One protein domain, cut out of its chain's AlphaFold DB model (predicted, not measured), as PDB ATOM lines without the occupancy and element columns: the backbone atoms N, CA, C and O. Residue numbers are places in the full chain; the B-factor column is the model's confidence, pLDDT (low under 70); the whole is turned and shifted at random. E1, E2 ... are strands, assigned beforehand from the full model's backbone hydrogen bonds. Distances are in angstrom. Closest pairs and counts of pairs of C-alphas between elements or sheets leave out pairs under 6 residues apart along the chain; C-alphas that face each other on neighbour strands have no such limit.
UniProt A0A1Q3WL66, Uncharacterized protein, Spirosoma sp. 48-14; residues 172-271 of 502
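This is residues 172 to 271 of the 502 residues of an uncharacterized protein of Spirosoma sp. 48-14 (UniProt A0A1Q3WL66). Two antiparallel sheets lie face to face as a sandwich, their strands crossed at 40 degrees: E5 - E6 - E2 - E1 - E9, with a curl of 73 degrees, and E4 - E3 - E7 - E8. E4 runs on into E5 along one side; on the other, residues 269 to 270, after E9, pair with E8. The printed part has 100 residues with nine named strands, E1 to E9 in chain order, and no named helix: all strand. It is compact, with a radius of gyration of the C-alphas of 12.9 A and spans of 35 by 27 by 20 A.

E1, residues 172 to 176, begins at C-alpha 172 (93.685, 182.392, 166.300). E2 is residues 181 to 188, 23.3 A long; E3 197 to 202, 17.0 A; E4 207 to 212. E5, residues 214 to 221, bends by 87 degrees at 218, and E6, 224 to 233, 25.5 A, by 50 degrees at 227. E7, 239 to 246, spans 23.0 A, and E8, 249 to 256, 23.4 A. E9, 262 to 266, ends at C-alpha 266 (90.801, 179.551, 164.811).

In the five-strand sheet, these atoms are within hydrogen-bond range: N 221 and O 224 for the hairpin E5 and E6, 3.0 A; N 227 and O 186 for E6 and E2, 2.8 A; N 174 and O 183 for the hairpin E1 and E2, 2.9 A; N 173 and O 265 for E1 and E9, 2.9 A. In the other sheet they are N 208 and O 200 for the hairpin E3 and E4, 2.9 A; N 199 and O 243 for E3 and E7, 2.8 A; N 242 and O 253 for the hairpin E7 and E8, 2.8 A. Between the sheets, the closest C-alphas of E4 and E6 are those of Gly 209 and Val 231, 7.2 A apart. E5 and E8 are apart.

The two C-alphas farthest apart, Gly 178 and Gly 248, are 36.6 A apart. The printed part has no cut and no long link. The mean pLDDT of the printed part is 74.1; residues 188 to 194 and 204 to 234 are under 70.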
ATOM      1  N   ASN A 172      94.717 181.722 167.068       89.81
ATOM      2  CA  ASN A 172      93.685 182.392 166.300       89.81
ATOM      3  C   ASN A 172      94.293 183.569 165.544       89.81
ATOM      4  O   ASN A 172      95.410 184.021 165.826       89.81
ATOM      5  N   TRP A 173      93.553 184.059 164.565       90.69
ATOM      6  CA  TRP A 173      93.935 185.232 163.805       90.69
ATOM      7  C   TRP A 173      92.731 186.142 163.586       90.69
ATOM      8  O   TRP A 173      91.579 185.723 163.711       90.69
ATOM      9  N   GLN A 174      93.021 187.408 163.309       90.06
ATOM     10  CA  GLN A 174      92.033 188.442 163.028       90.06
ATOM     11  C   GLN A 174      92.617 189.431 162.019       90.06
ATOM     12  O   GLN A 174      93.790 189.803 162.119       90.06
ATOM     13  N   TRP A 175      91.786 189.894 161.088       87.81
ATOM     14  CA  TRP A 175      92.125 190.964 160.155       87.81
ATOM     15  C   TRP A 175      91.158 192.137 160.316       87.81
ATOM     16  O   TRP A 175      89.974 192.004 160.015       87.81
ATOM     17  N   SER A 176      91.678 193.286 160.753       85.19
ATOM     18  CA  SER A 176      90.951 194.563 160.729       85.19
ATOM     19  C   SER A 176      91.235 195.252 159.398       85.19
ATOM     20  O   SER A 176      92.358 195.706 159.165       85.19
ATOM     21  N   SER A 177      90.240 195.318 158.510       80.38
ATOM     22  CA  SER A 177      90.373 196.001 157.215       80.38
ATOM     23  C   SER A 177      90.447 197.525 157.375       80.38
ATOM     24  O   SER A 177      91.176 198.171 156.623       80.38
ATOM     25  N   GLY A 178      89.756 198.085 158.377       81.19
ATOM     26  CA  GLY A 178      89.777 199.514 158.702       81.19
ATOM     27  C   GLY A 178      91.146 199.984 159.192       81.19
ATOM     28  O   GLY A 178      91.677 200.970 158.683       81.19
ATOM     29  N   ASP A 179      91.762 199.230 160.105       78.00
ATOM     30  CA  ASP A 179      93.098 199.557 160.628       78.00
ATOM     31  C   ASP A 179      94.233 199.006 159.760       78.00
ATOM     32  O   ASP A 179      95.403 199.311 159.991       78.00
ATOM     33  N   LYS A 180      93.894 198.154 158.787       78.75
ATOM     34  CA  LYS A 180      94.824 197.351 157.989       78.75
ATOM     35  C   LYS A 180      95.811 196.573 158.863       78.75
ATOM     36  O   LYS A 180      97.021 196.615 158.636       78.75
ATOM     37  N   LYS A 181      95.301 195.865 159.873       81.44
ATOM     38  CA  LYS A 181      96.114 195.128 160.856       81.44
ATOM     39  C   LYS A 181      95.787 193.644 160.871       81.44
ATOM     40  O   LYS A 181      94.636 193.257 161.067       81.44
ATOM     41  N   LEU A 182      96.830 192.823 160.729       81.75
ATOM     42  CA  LEU A 182      96.783 191.385 160.990       81.75
ATOM     43  C   LEU A 182      97.283 191.113 162.413       81.75
ATOM     44  O   LEU A 182      98.445 191.383 162.735       81.75
ATOM     45  N   ALA A 183      96.410 190.543 163.239       85.62
ATOM     46  CA  ALA A 183      96.742 190.073 164.576       85.62
ATOM     47  C   ALA A 183      96.744 188.544 164.606       85.62
ATOM     48  O   ALA A 183      95.799 187.905 164.139       85.62
ATOM     49  N   ILE A 184      97.788 187.966 165.196       85.12
ATOM     50  CA  ILE A 184      97.882 186.535 165.484       85.12
ATOM     51  C   ILE A 184      97.970 186.398 166.991       85.12
ATOM     52  O   ILE A 184      98.751 187.098 167.639       85.12
ATOM     53  N   ARG A 185      97.167 185.511 167.565       84.12
ATOM     54  CA  ARG A 185      97.219 185.246 168.997       84.12
ATOM     55  C   ARG A 185      97.471 183.773 169.209       84.12
ATOM     56  O   ARG A 185      96.824 182.940 168.583       84.12
ATOM     57  N   VAL A 186      98.424 183.457 170.072       81.44
ATOM     58  CA  VAL A 186      98.858 182.080 170.320       81.44
ATOM     59  C   VAL A 186      98.846 181.844 171.814       81.44
ATOM     60  O   VAL A 186      99.390 182.649 172.558       81.44
ATOM     61  N   GLY A 187      98.231 180.759 172.258       74.81
ATOM     62  CA  GLY A 187      98.271 180.335 173.651       74.81
ATOM     63  C   GLY A 187      98.649 178.858 173.729       74.81
ATOM     64  O   GLY A 187      98.165 178.066 172.920       74.81
ATOM     65  N   PRO A 188      99.522 178.449 174.659       67.56
ATOM     66  CA  PRO A 188      99.423 177.121 175.225       67.56
ATOM     67  C   PRO A 188      98.193 177.026 176.141       67.56
ATOM     68  O   PRO A 188      97.737 178.022 176.710       67.56
ATOM     69  N   ASP A 189      97.675 175.816 176.335       60.72
ATOM     70  CA  ASP A 189      96.795 175.531 177.472       60.72
ATOM     71  C   ASP A 189      97.552 175.805 178.783       60.72
ATOM     72  O   ASP A 189      98.569 175.177 179.058       60.72
ATOM     73  N   ALA A 190      97.058 176.799 179.528       50.81
ATOM     74  CA  ALA A 190      97.297 177.142 180.932       50.81
ATOM     75  C   ALA A 190      98.699 176.896 181.550       50.81
ATOM     76  O   ALA A 190      99.150 175.773 181.753       50.81
ATOM     77  N   GLY A 191      99.321 177.975 182.043       54.81
ATOM     78  CA  GLY A 191     100.331 177.910 183.116       54.81
ATOM     79  C   GLY A 191     101.798 177.822 182.685       54.81
ATOM     80  O   GLY A 191     102.686 177.860 183.536       54.81
ATOM     81  N   VAL A 192     102.084 177.761 181.385       58.97
ATOM     82  CA  VAL A 192     103.461 177.763 180.876       58.97
ATOM     83  C   VAL A 192     103.964 179.206 180.745       58.97
ATOM     84  O   VAL A 192     103.460 179.965 179.927       58.97
ATOM     85  N   GLN A 193     104.981 179.589 181.527       60.94
ATOM     86  CA  GLN A 193     105.598 180.927 181.431       60.94
ATOM     87  C   GLN A 193     106.393 181.145 180.135       60.94
ATOM     88  O   GLN A 193     106.657 182.281 179.745       60.94
ATOM     89  N   ASN A 194     106.782 180.065 179.455       66.00
ATOM     90  CA  ASN A 194     107.488 180.158 178.187       66.00
ATOM     91  C   ASN A 194     106.514 180.562 177.083       66.00
ATOM     92  O   ASN A 194     105.558 179.857 176.789       66.00
ATOM     93  N   LEU A 195     106.779 181.694 176.449       71.06
ATOM     94  CA  LEU A 195     105.928 182.237 175.403       71.06
ATOM     95  C   LEU A 195     106.289 181.622 174.037       71.06
ATOM     96  O   LEU A 195     107.479 181.425 173.765       71.06
ATOM     97  N   PRO A 196     105.309 181.281 173.182       76.31
ATOM     98  CA  PRO A 196     105.577 180.804 171.830       76.31
ATOM     99  C   PRO A 196     106.337 181.853 171.004       76.31
ATOM    100  O   PRO A 196     106.061 183.055 171.069       76.31
ATOM    101  N   ILE A 197     107.284 181.388 170.189       77.19
ATOM    102  CA  ILE A 197     107.898 182.198 169.132       77.19
ATOM    103  C   ILE A 197     107.035 182.041 167.890       77.19
ATOM    104  O   ILE A 197     106.752 180.919 167.469       77.19
ATOM    105  N   VAL A 198     106.631 183.157 167.295       80.81
ATOM    106  CA  VAL A 198     105.793 183.160 166.099       80.81
ATOM    107  C   VAL A 198     106.542 183.877 164.981       80.81
ATOM    108  O   VAL A 198     107.009 185.006 165.141       80.81
ATOM    109  N   THR A 199     106.649 183.206 163.841       79.50
ATOM    110  CA  THR A 199     107.260 183.731 162.621       79.50
ATOM    111  C   THR A 199     106.219 183.745 161.516       79.50
ATOM    112  O   THR A 199     105.575 182.726 161.267       79.50
ATOM    113  N   LEU A 200     106.066 184.877 160.834       81.38
ATOM    114  CA  LEU A 200     105.159 185.001 159.697       81.38
ATOM    115  C   LEU A 200     105.954 185.002 158.389       81.38
ATOM    116  O   LEU A 200     106.954 185.710 158.259       81.38
ATOM    117  N   TYR A 201     105.492 184.215 157.427       78.44
ATOM    118  CA  TYR A 201     106.036 184.089 156.083       78.44
ATOM    119  C   TYR A 201     104.974 184.479 155.067       78.44
ATOM    120  O   TYR A 201     103.775 184.278 155.284       78.44
ATOM    121  N   THR A 202     105.411 184.991 153.930       76.06
ATOM    122  CA  THR A 202     104.562 185.163 152.752       76.06
ATOM    123  C   THR A 202     104.642 183.939 151.838       76.06
ATOM    124  O   THR A 202     105.394 183.002 152.101       76.06
ATOM    125  N   THR A 203     103.817 183.889 150.788       72.75
ATOM    126  CA  THR A 203     103.729 182.727 149.879       72.75
ATOM    127  C   THR A 203     105.026 182.354 149.166       72.75
ATOM    128  O   THR A 203     105.210 181.211 148.760       72.75
ATOM    129  N   ASP A 204     105.916 183.323 149.029       64.94
ATOM    130  CA  ASP A 204     107.272 183.229 148.485       64.94
ATOM    131  C   ASP A 204     108.318 182.793 149.533       64.94
ATOM    132  O   ASP A 204     109.508 182.766 149.238       64.94
ATOM    133  N   GLY A 205     107.904 182.472 150.764       57.88
ATOM    134  CA  GLY A 205     108.804 182.071 151.847       57.88
ATOM    135  C   GLY A 205     109.533 183.226 152.530       57.88
ATOM    136  O   GLY A 205     110.325 182.986 153.440       57.88
ATOM    137  N   VAL A 206     109.251 184.481 152.163       61.56
ATOM    138  CA  VAL A 206     109.896 185.639 152.790       61.56
ATOM    139  C   VAL A 206     109.325 185.862 154.189       61.56
ATOM    140  O   VAL A 206     108.120 186.040 154.374       61.56
ATOM    141  N   THR A 207     110.194 185.884 155.200       59.53
ATOM    142  CA  THR A 207     109.802 186.211 156.575       59.53
ATOM    143  C   THR A 207     109.470 187.702 156.701       59.53
ATOM    144  O   THR A 207     110.320 188.562 156.449       59.53
ATOM    145  N   THR A 208     108.251 188.035 157.133       60.97
ATOM    146  CA  THR A 208     107.861 189.429 157.416       60.97
ATOM    147  C   THR A 208     108.360 189.882 158.790       60.97
ATOM    148  O   THR A 208     108.753 191.040 158.952       60.97
ATOM    149  N   GLY A 209     108.485 188.946 159.736       57.03
ATOM    150  CA  GLY A 209     109.121 189.129 161.041       57.03
ATOM    151  C   GLY A 209     109.038 187.866 161.909       57.03
ATOM    152  O   GLY A 209     108.201 186.995 161.671       57.03
ATOM    153  N   SER A 210     109.912 187.775 162.915       55.84
ATOM    154  CA  SER A 210     109.787 186.832 164.036       55.84
ATOM    155  C   SER A 210     109.673 187.629 165.322       55.84
ATOM    156  O   SER A 210     110.463 188.548 165.540       55.84
ATOM    157  N   GLN A 211     108.714 187.286 166.170       63.84
ATOM    158  CA  GLN A 211     108.554 187.920 167.472       63.84
ATOM    159  C   GLN A 211     108.201 186.860 168.514       63.84
ATOM    160  O   GLN A 211     107.446 185.918 168.253       63.84
ATOM    161  N   GLN A 212     108.765 187.020 169.706       58.38
ATOM    162  CA  GLN A 212     108.299 186.304 170.884       58.38
ATOM    163  C   GLN A 212     106.955 186.916 171.286       58.38
ATOM    164  O   GLN A 212     106.841 188.140 171.363       58.38
ATOM    165  N   SER A 213     105.925 186.092 171.487       58.69
ATOM    166  CA  SER A 213     104.612 186.620 171.866       58.69
ATOM    167  C   SER A 213     104.697 187.354 173.209       58.69
ATOM    168  O   SER A 213     105.466 186.934 174.069       58.69
ATOM    169  N   ILE A 214     103.912 188.414 173.405       55.59
ATOM    170  CA  ILE A 214     103.919 189.226 174.635       55.59
ATOM    171  C   ILE A 214     102.690 188.852 175.491       55.59
ATOM    172  O   ILE A 214     101.637 188.545 174.917       55.59
ATOM    173  N   PRO A 215     102.777 188.864 176.843       53.38
ATOM    174  CA  PRO A 215     101.618 188.708 177.723       53.38
ATOM    175  C   PRO A 215     100.480 189.646 177.313       53.38
ATOM    176  O   PRO A 215     100.634 190.864 177.361       53.38
ATOM    177  N   PHE A 216      99.342 189.089 176.894       53.09
ATOM    178  CA  PHE A 216      98.143 189.875 176.613       53.09
ATOM    179  C   PHE A 216      97.286 189.899 177.874       53.09
ATOM    180  O   PHE A 216      96.778 188.870 178.321       53.09
ATOM    181  N   THR A 217      97.190 191.067 178.501       46.34
ATOM    182  CA  THR A 217      96.751 191.189 179.896       46.34
ATOM    183  C   THR A 217      95.244 191.023 180.099       46.34
ATOM    184  O   THR A 217      94.805 190.907 181.237       46.34
ATOM    185  N   THR A 218      94.422 190.991 179.048       45.69
ATOM    186  CA  THR A 218      92.962 191.036 179.217       45.69
ATOM    187  C   THR A 218      92.214 190.345 178.082       45.69
ATOM    188  O   THR A 218      92.128 190.875 176.978       45.69
ATOM    189  N   GLY A 219      91.606 189.195 178.384       53.69
ATOM    190  CA  GLY A 219      90.536 188.606 177.579       53.69
ATOM    191  C   GLY A 219      90.731 187.119 177.313       53.69
ATOM    192  O   GLY A 219      91.575 186.730 176.511       53.69
ATOM    193  N   LEU A 220      89.902 186.290 177.950       57.44
ATOM    194  CA  LEU A 220      89.633 184.954 177.434       57.44
ATOM    195  C   LEU A 220      88.895 185.125 176.103       57.44
ATOM    196  O   LEU A 220      87.811 185.706 176.076       57.44
ATOM    197  N   ILE A 221      89.461 184.630 175.008       59.25
ATOM    198  CA  ILE A 221      88.757 184.557 173.720       59.25
ATOM    199  C   ILE A 221      88.315 183.102 173.565       59.25
ATOM    200  O   ILE A 221      89.136 182.196 173.666       59.25
ATOM    201  N   ASN A 222      87.023 182.833 173.392       64.12
ATOM    202  CA  ASN A 222      86.500 181.456 173.353       64.12
ATOM    203  C   ASN A 222      86.943 180.596 174.566       64.12
ATOM    204  O   ASN A 222      87.253 179.417 174.418       64.12
ATOM    205  N   GLY A 223      87.046 181.196 175.761       58.81
ATOM    206  CA  GLY A 223      87.467 180.498 176.988       58.81
ATOM    207  C   GLY A 223      88.967 180.188 177.096       58.81
ATOM    208  O   GLY A 223      89.367 179.503 178.031       58.81
ATOM    209  N   LYS A 224      89.800 180.698 176.179       62.53
ATOM    210  CA  LYS A 224      91.244 180.428 176.116       62.53
ATOM    211  C   LYS A 224      92.085 181.686 176.346       62.53
ATOM    212  O   LYS A 224      91.679 182.784 175.956       62.53
ATOM    213  N   GLN A 225      93.256 181.526 176.962       55.47
ATOM    214  CA  GLN A 225      94.201 182.615 177.219       55.47
ATOM    215  C   GLN A 225      95.207 182.705 176.072       55.47
ATOM    216  O   GLN A 225      95.928 181.755 175.794       55.47
ATOM    217  N   TYR A 226      95.286 183.854 175.405       60.12
ATOM    218  CA  TYR A 226      96.208 184.032 174.287       60.12
ATOM    219  C   TYR A 226      97.301 185.038 174.616       60.12
ATOM    220  O   TYR A 226      97.092 185.979 175.376       60.12
ATOM    221  N   TYR A 227      98.440 184.875 173.961       62.66
ATOM    222  CA  TYR A 227      99.493 185.869 173.848       62.66
ATOM    223  C   TYR A 227      99.365 186.591 172.511       62.66
ATOM    224  O   TYR A 227      99.045 185.971 171.495       62.66
ATOM    225  N   TYR A 228      99.562 187.907 172.514       66.75
ATOM    226  CA  TYR A 228      99.264 188.763 171.366       66.75
ATOM    227  C   TYR A 228     100.513 189.033 170.535       66.75
ATOM    228  O   TYR A 228     101.575 189.355 171.073       66.75
ATOM    229  N   LEU A 229     100.349 188.939 169.217       64.69
ATOM    230  CA  LEU A 229     101.318 189.385 168.237       64.69
ATOM    231  C   LEU A 229     100.632 190.248 167.169       64.69
ATOM    232  O   LEU A 229      99.799 189.765 166.397       64.69
ATOM    233  N   GLN A 230     101.027 191.518 167.085       62.47
ATOM    234  CA  GLN A 230     100.671 192.403 165.975       62.47
ATOM    235  C   GLN A 230     101.763 192.303 164.918       62.47
ATOM    236  O   GLN A 230     102.892 192.728 165.155       62.47
ATOM    237  N   VAL A 231     101.457 191.696 163.773       61.47
ATOM    238  CA  VAL A 231     102.532 191.268 162.869       61.47
ATOM    239  C   VAL A 231     102.918 192.340 161.855       61.47
ATOM    240  O   VAL A 231     104.076 192.405 161.458       61.47
ATOM    241  N   THR A 232     101.985 193.195 161.429       59.47
ATOM    242  CA  THR A 232     102.279 194.187 160.384       59.47
ATOM    243  C   THR A 232     101.193 195.251 160.313       59.47
ATOM    244  O   THR A 232     100.008 194.907 160.299       59.47
ATOM    245  N   ASP A 233     101.596 196.518 160.208       59.09
ATOM    246  CA  ASP A 233     100.721 197.593 159.747       59.09
ATOM    247  C   ASP A 233     100.688 197.559 158.211       59.09
ATOM    248  O   ASP A 233     101.733 197.526 157.559       59.09
ATOM    249  N   ASN A 234      99.489 197.540 157.631       66.56
ATOM    250  CA  ASN A 234      99.247 197.509 156.185       66.56
ATOM    251  C   ASN A 234      99.885 196.312 155.428       66.56
ATOM    252  O   ASN A 234     100.575 196.520 154.426       66.56
ATOM    253  N   PRO A 235      99.666 195.049 155.857       73.25
ATOM    254  CA  PRO A 235     100.125 193.888 155.103       73.25
ATOM    255  C   PRO A 235      99.409 193.815 153.746       73.25
ATOM    256  O   PRO A 235      98.220 194.111 153.630       73.25
ATOM    257  N   ALA A 236     100.125 193.375 152.709       75.25
ATOM    258  CA  ALA A 236      99.513 193.126 151.407       75.25
ATOM    259  C   ALA A 236      98.441 192.026 151.517       75.25
ATOM    260  O   ALA A 236      98.612 191.064 152.271       75.25
ATOM    261  N   ILE A 237      97.362 192.149 150.742       78.56
ATOM    262  CA  ILE A 237      96.290 191.149 150.661       78.56
ATOM    263  C   ILE A 237      96.831 189.931 149.896       78.56
ATOM    264  O   ILE A 237      96.922 189.951 148.671       78.56
ATOM    265  N   LYS A 238      97.268 188.904 150.630       83.88
ATOM    266  CA  LYS A 238      97.804 187.634 150.111       83.88
ATOM    267  C   LYS A 238      97.747 186.548 151.182       83.88
ATOM    268  O   LYS A 238      97.479 186.835 152.341       83.88
ATOM    269  N   THR A 239      98.031 185.302 150.822       84.88
ATOM    270  CA  THR A 239      98.154 184.223 151.811       84.88
ATOM    271  C   THR A 239      99.427 184.394 152.643       84.88
ATOM    272  O   THR A 239     100.501 184.689 152.113       84.88
ATOM    273  N   TYR A 240      99.312 184.186 153.951       85.94
ATOM    274  CA  TYR A 240     100.445 184.138 154.869       85.94
ATOM    275  C   TYR A 240     100.551 182.756 155.504       85.94
ATOM    276  O   TYR A 240      99.543 182.096 155.762       85.94
ATOM    277  N   TYR A 241     101.777 182.344 155.794       88.81
ATOM    278  CA  TYR A 241     102.073 181.140 156.553       88.81
ATOM    279  C   TYR A 241     102.648 181.522 157.906       88.81
ATOM    280  O   TYR A 241     103.546 182.353 158.002       88.81
ATOM    281  N   VAL A 242     102.147 180.911 158.964       89.00
ATOM    282  CA  VAL A 242     102.597 181.141 160.336       89.00
ATOM    283  C   VAL A 242     103.400 179.927 160.763       89.00
ATOM    284  O   VAL A 242     102.914 178.815 160.613       89.00
ATOM    285  N   LYS A 243     104.592 180.120 161.323       88.38
ATOM    286  CA  LYS A 243     105.328 179.095 162.069       88.38
ATOM    287  C   LYS A 243     105.277 179.456 163.542       88.38
ATOM    288  O   LYS A 243     105.618 180.575 163.913       88.38
ATOM    289  N   ILE A 244     104.891 178.506 164.372       87.44
ATOM    290  CA  ILE A 244     104.819 178.643 165.819       87.44
ATOM    291  C   ILE A 244     105.795 177.640 166.417       87.44
ATOM    292  O   ILE A 244     105.698 176.444 166.151       87.44
ATOM    293  N   GLN A 245     106.743 178.122 167.212       82.88
ATOM    294  CA  GLN A 245     107.713 177.292 167.916       82.88
ATOM    295  C   GLN A 245     107.499 177.426 169.419       82.88
ATOM    296  O   GLN A 245     107.596 178.524 169.970       82.88
ATOM    297  N   HIS A 246     107.204 176.316 170.092       80.31
ATOM    298  CA  HIS A 246     106.949 176.313 171.531       80.31
ATOM    299  C   HIS A 246     107.235 174.935 172.147       80.31
ATOM    300  O   HIS A 246     106.797 173.915 171.624       80.31
ATOM    301  N   LEU A 247     108.011 174.898 173.240       75.38
ATOM    302  CA  LEU A 247     108.414 173.677 173.973       75.38
ATOM    303  C   LEU A 247     108.970 172.551 173.071       75.38
ATOM    304  O   LEU A 247     108.641 171.376 173.238       75.38
ATOM    305  N   GLY A 248     109.787 172.913 172.077       71.38
ATOM    306  CA  GLY A 248     110.367 171.971 171.110       71.38
ATOM    307  C   GLY A 248     109.401 171.484 170.023       71.38
ATOM    308  O   GLY A 248     109.810 170.735 169.140       71.38
ATOM    309  N   GLN A 249     108.138 171.914 170.038       78.81
ATOM    310  CA  GLN A 249     107.206 171.695 168.934       78.81
ATOM    311  C   GLN A 249     107.330 172.823 167.912       78.81
ATOM    312  O   GLN A 249     107.506 173.987 168.274       78.81
ATOM    313  N   THR A 250     107.225 172.468 166.633       84.06
ATOM    314  CA  THR A 250     107.072 173.424 165.535       84.06
ATOM    315  C   THR A 250     105.770 173.112 164.816       84.06
ATOM    316  O   THR A 250     105.577 171.989 164.353       84.06
ATOM    317  N   LEU A 251     104.886 174.100 164.753       89.62
ATOM    318  CA  LEU A 251     103.595 174.019 164.087       89.62
ATOM    319  C   LEU A 251     103.483 175.100 163.020       89.62
ATOM    320  O   LEU A 251     104.092 176.163 163.134       89.62
ATOM    321  N   TYR A 252     102.671 174.833 162.010       90.88
ATOM    322  CA  TYR A 252     102.447 175.697 160.869       90.88
ATOM    323  C   TYR A 252     100.956 175.939 160.661       90.88
ATOM    324  O   TYR A 252     100.169 175.005 160.766       90.88
ATOM    325  N   GLY A 253     100.576 177.173 160.345       91.94
ATOM    326  CA  GLY A 253      99.207 177.546 159.992       91.94
ATOM    327  C   GLY A 253      99.163 178.405 158.732       91.94
ATOM    328  O   GLY A 253     100.161 179.020 158.359       91.94
ATOM    329  N   THR A 254      98.000 178.462 158.089       92.12
ATOM    330  CA  THR A 254      97.781 179.235 156.857       92.12
ATOM    331  C   THR A 254      96.685 180.268 157.078       92.12
ATOM    332  O   THR A 254      95.599 179.927 157.543       92.12
ATOM    333  N   ILE A 255      96.958 181.523 156.721       90.31
ATOM    334  CA  ILE A 255      96.028 182.650 156.837       90.31
ATOM    335  C   ILE A 255      95.716 183.184 155.430       90.31
ATOM    336  O   ILE A 255      96.573 183.837 154.826       90.31
ATOM    337  N   PRO A 256      94.511 182.935 154.889       89.12
ATOM    338  CA  PRO A 256      94.069 183.544 153.641       89.12
ATOM    339  C   PRO A 256      93.509 184.949 153.914       89.12
ATOM    340  O   PRO A 256      92.380 185.103 154.374       89.12
ATOM    341  N   LEU A 257      94.289 185.995 153.635       84.62
ATOM    342  CA  LEU A 257      93.811 187.377 153.723       84.62
ATOM    343  C   LEU A 257      93.068 187.761 152.438       84.62
ATOM    344  O   LEU A 257      93.678 187.871 151.378       84.62
ATOM    345  N   THR A 258      91.755 187.984 152.542       78.44
ATOM    346  CA  THR A 258      90.843 188.221 151.403       78.44
ATOM    347  C   THR A 258      90.353 189.671 151.280       78.44
ATOM    348  O   THR A 258      89.414 189.950 150.542       78.44
ATOM    349  N   GLY A 259      90.968 190.622 151.993       75.50
ATOM    350  CA  GLY A 259      90.638 192.055 151.937       75.50
ATOM    351  C   GLY A 259      89.397 192.476 152.741       75.50
ATOM    352  O   GLY A 259      89.369 193.587 153.266       75.50
ATOM    353  N   SER A 260      88.417 191.590 152.912       83.00
ATOM    354  CA  SER A 260      87.265 191.759 153.814       83.00
ATOM    355  C   SER A 260      87.669 191.618 155.280       83.00
ATOM    356  O   SER A 260      88.508 190.773 155.566       83.00
ATOM    357  N   GLU A 261      87.054 192.374 156.198       84.44
ATOM    358  CA  GLU A 261      87.276 192.225 157.646       84.44
ATOM    359  C   GLU A 261      87.022 190.782 158.095       84.44
ATOM    360  O   GLU A 261      86.060 190.140 157.666       84.44
ATOM    361  N   VAL A 262      87.901 190.273 158.953       81.75
ATOM    362  CA  VAL A 262      87.792 188.929 159.506       81.75
ATOM    363  C   VAL A 262      87.879 189.029 161.020       81.75
ATOM    364  O   VAL A 262      88.897 189.471 161.556       81.75
ATOM    365  N   GLY A 263      86.812 188.599 161.699       85.19
ATOM    366  CA  GLY A 263      86.775 188.453 163.153       85.19
ATOM    367  C   GLY A 263      87.732 187.368 163.664       85.19
ATOM    368  O   GLY A 263      88.653 186.942 162.973       85.19
ATOM    369  N   TYR A 264      87.521 186.904 164.894       85.50
ATOM    370  CA  TYR A 264      88.352 185.845 165.470       85.50
ATOM    371  C   TYR A 264      88.098 184.508 164.773       85.50
ATOM    372  O   TYR A 264      87.017 183.940 164.912       85.50
ATOM    373  N   ASN A 265      89.107 183.998 164.067       88.00
ATOM    374  CA  ASN A 265      89.082 182.662 163.480       88.00
ATOM    375  C   ASN A 265      90.187 181.790 164.060       88.00
ATOM    376  O   ASN A 265      91.342 182.214 164.157       88.00
ATOM    377  N   ASP A 266      89.831 180.555 164.401       88.19
ATOM    378  CA  ASP A 266      90.801 179.551 164.811       88.19
ATOM    379  C   ASP A 266      91.741 179.239 163.639       88.19
ATOM    380  O   ASP A 266      91.325 179.058 162.492       88.19
ATOM    381  N   LEU A 267      93.038 179.207 163.929       89.88
ATOM    382  CA  LEU A 267      94.068 178.855 162.967       89.88
ATOM    383  C   LEU A 267      94.313 177.349 163.054       89.88
ATOM    384  O   LEU A 267      94.797 176.852 164.070       89.88
ATOM    385  N   SER A 268      94.011 176.617 161.982       90.81
ATOM    386  CA  SER A 268      94.377 175.202 161.889       90.81
ATOM    387  C   SER A 268      95.899 175.061 161.856       90.81
ATOM    388  O   SER A 268      96.564 175.671 161.017       90.81
ATOM    389  N   LEU A 269      96.440 174.259 162.775       92.12
ATOM    390  CA  LEU A 269      97.874 174.032 162.930       92.12
ATOM    391  C   LEU A 269      98.265 172.624 162.460       92.12
ATOM    392  O   LEU A 269      97.550 171.657 162.709       92.12
ATOM    393  N   SER A 270      99.421 172.512 161.810       91.00
ATOM    394  CA  SER A 270      99.999 171.268 161.288       91.00
ATOM    395  C   SER A 270     101.475 171.156 161.660       91.00
ATOM    396  O   SER A 270     102.165 172.164 161.767       91.00
ATOM    397  N   THR A 271     101.998 169.943 161.829       87.19
ATOM    398  CA  THR A 271     103.445 169.706 161.988       87.19
ATOM    399  C   THR A 271     104.199 169.731 160.655       87.19
ATOM    400  O   THR A 271     105.426 169.817 160.643       87.19
TER     401      THR A 271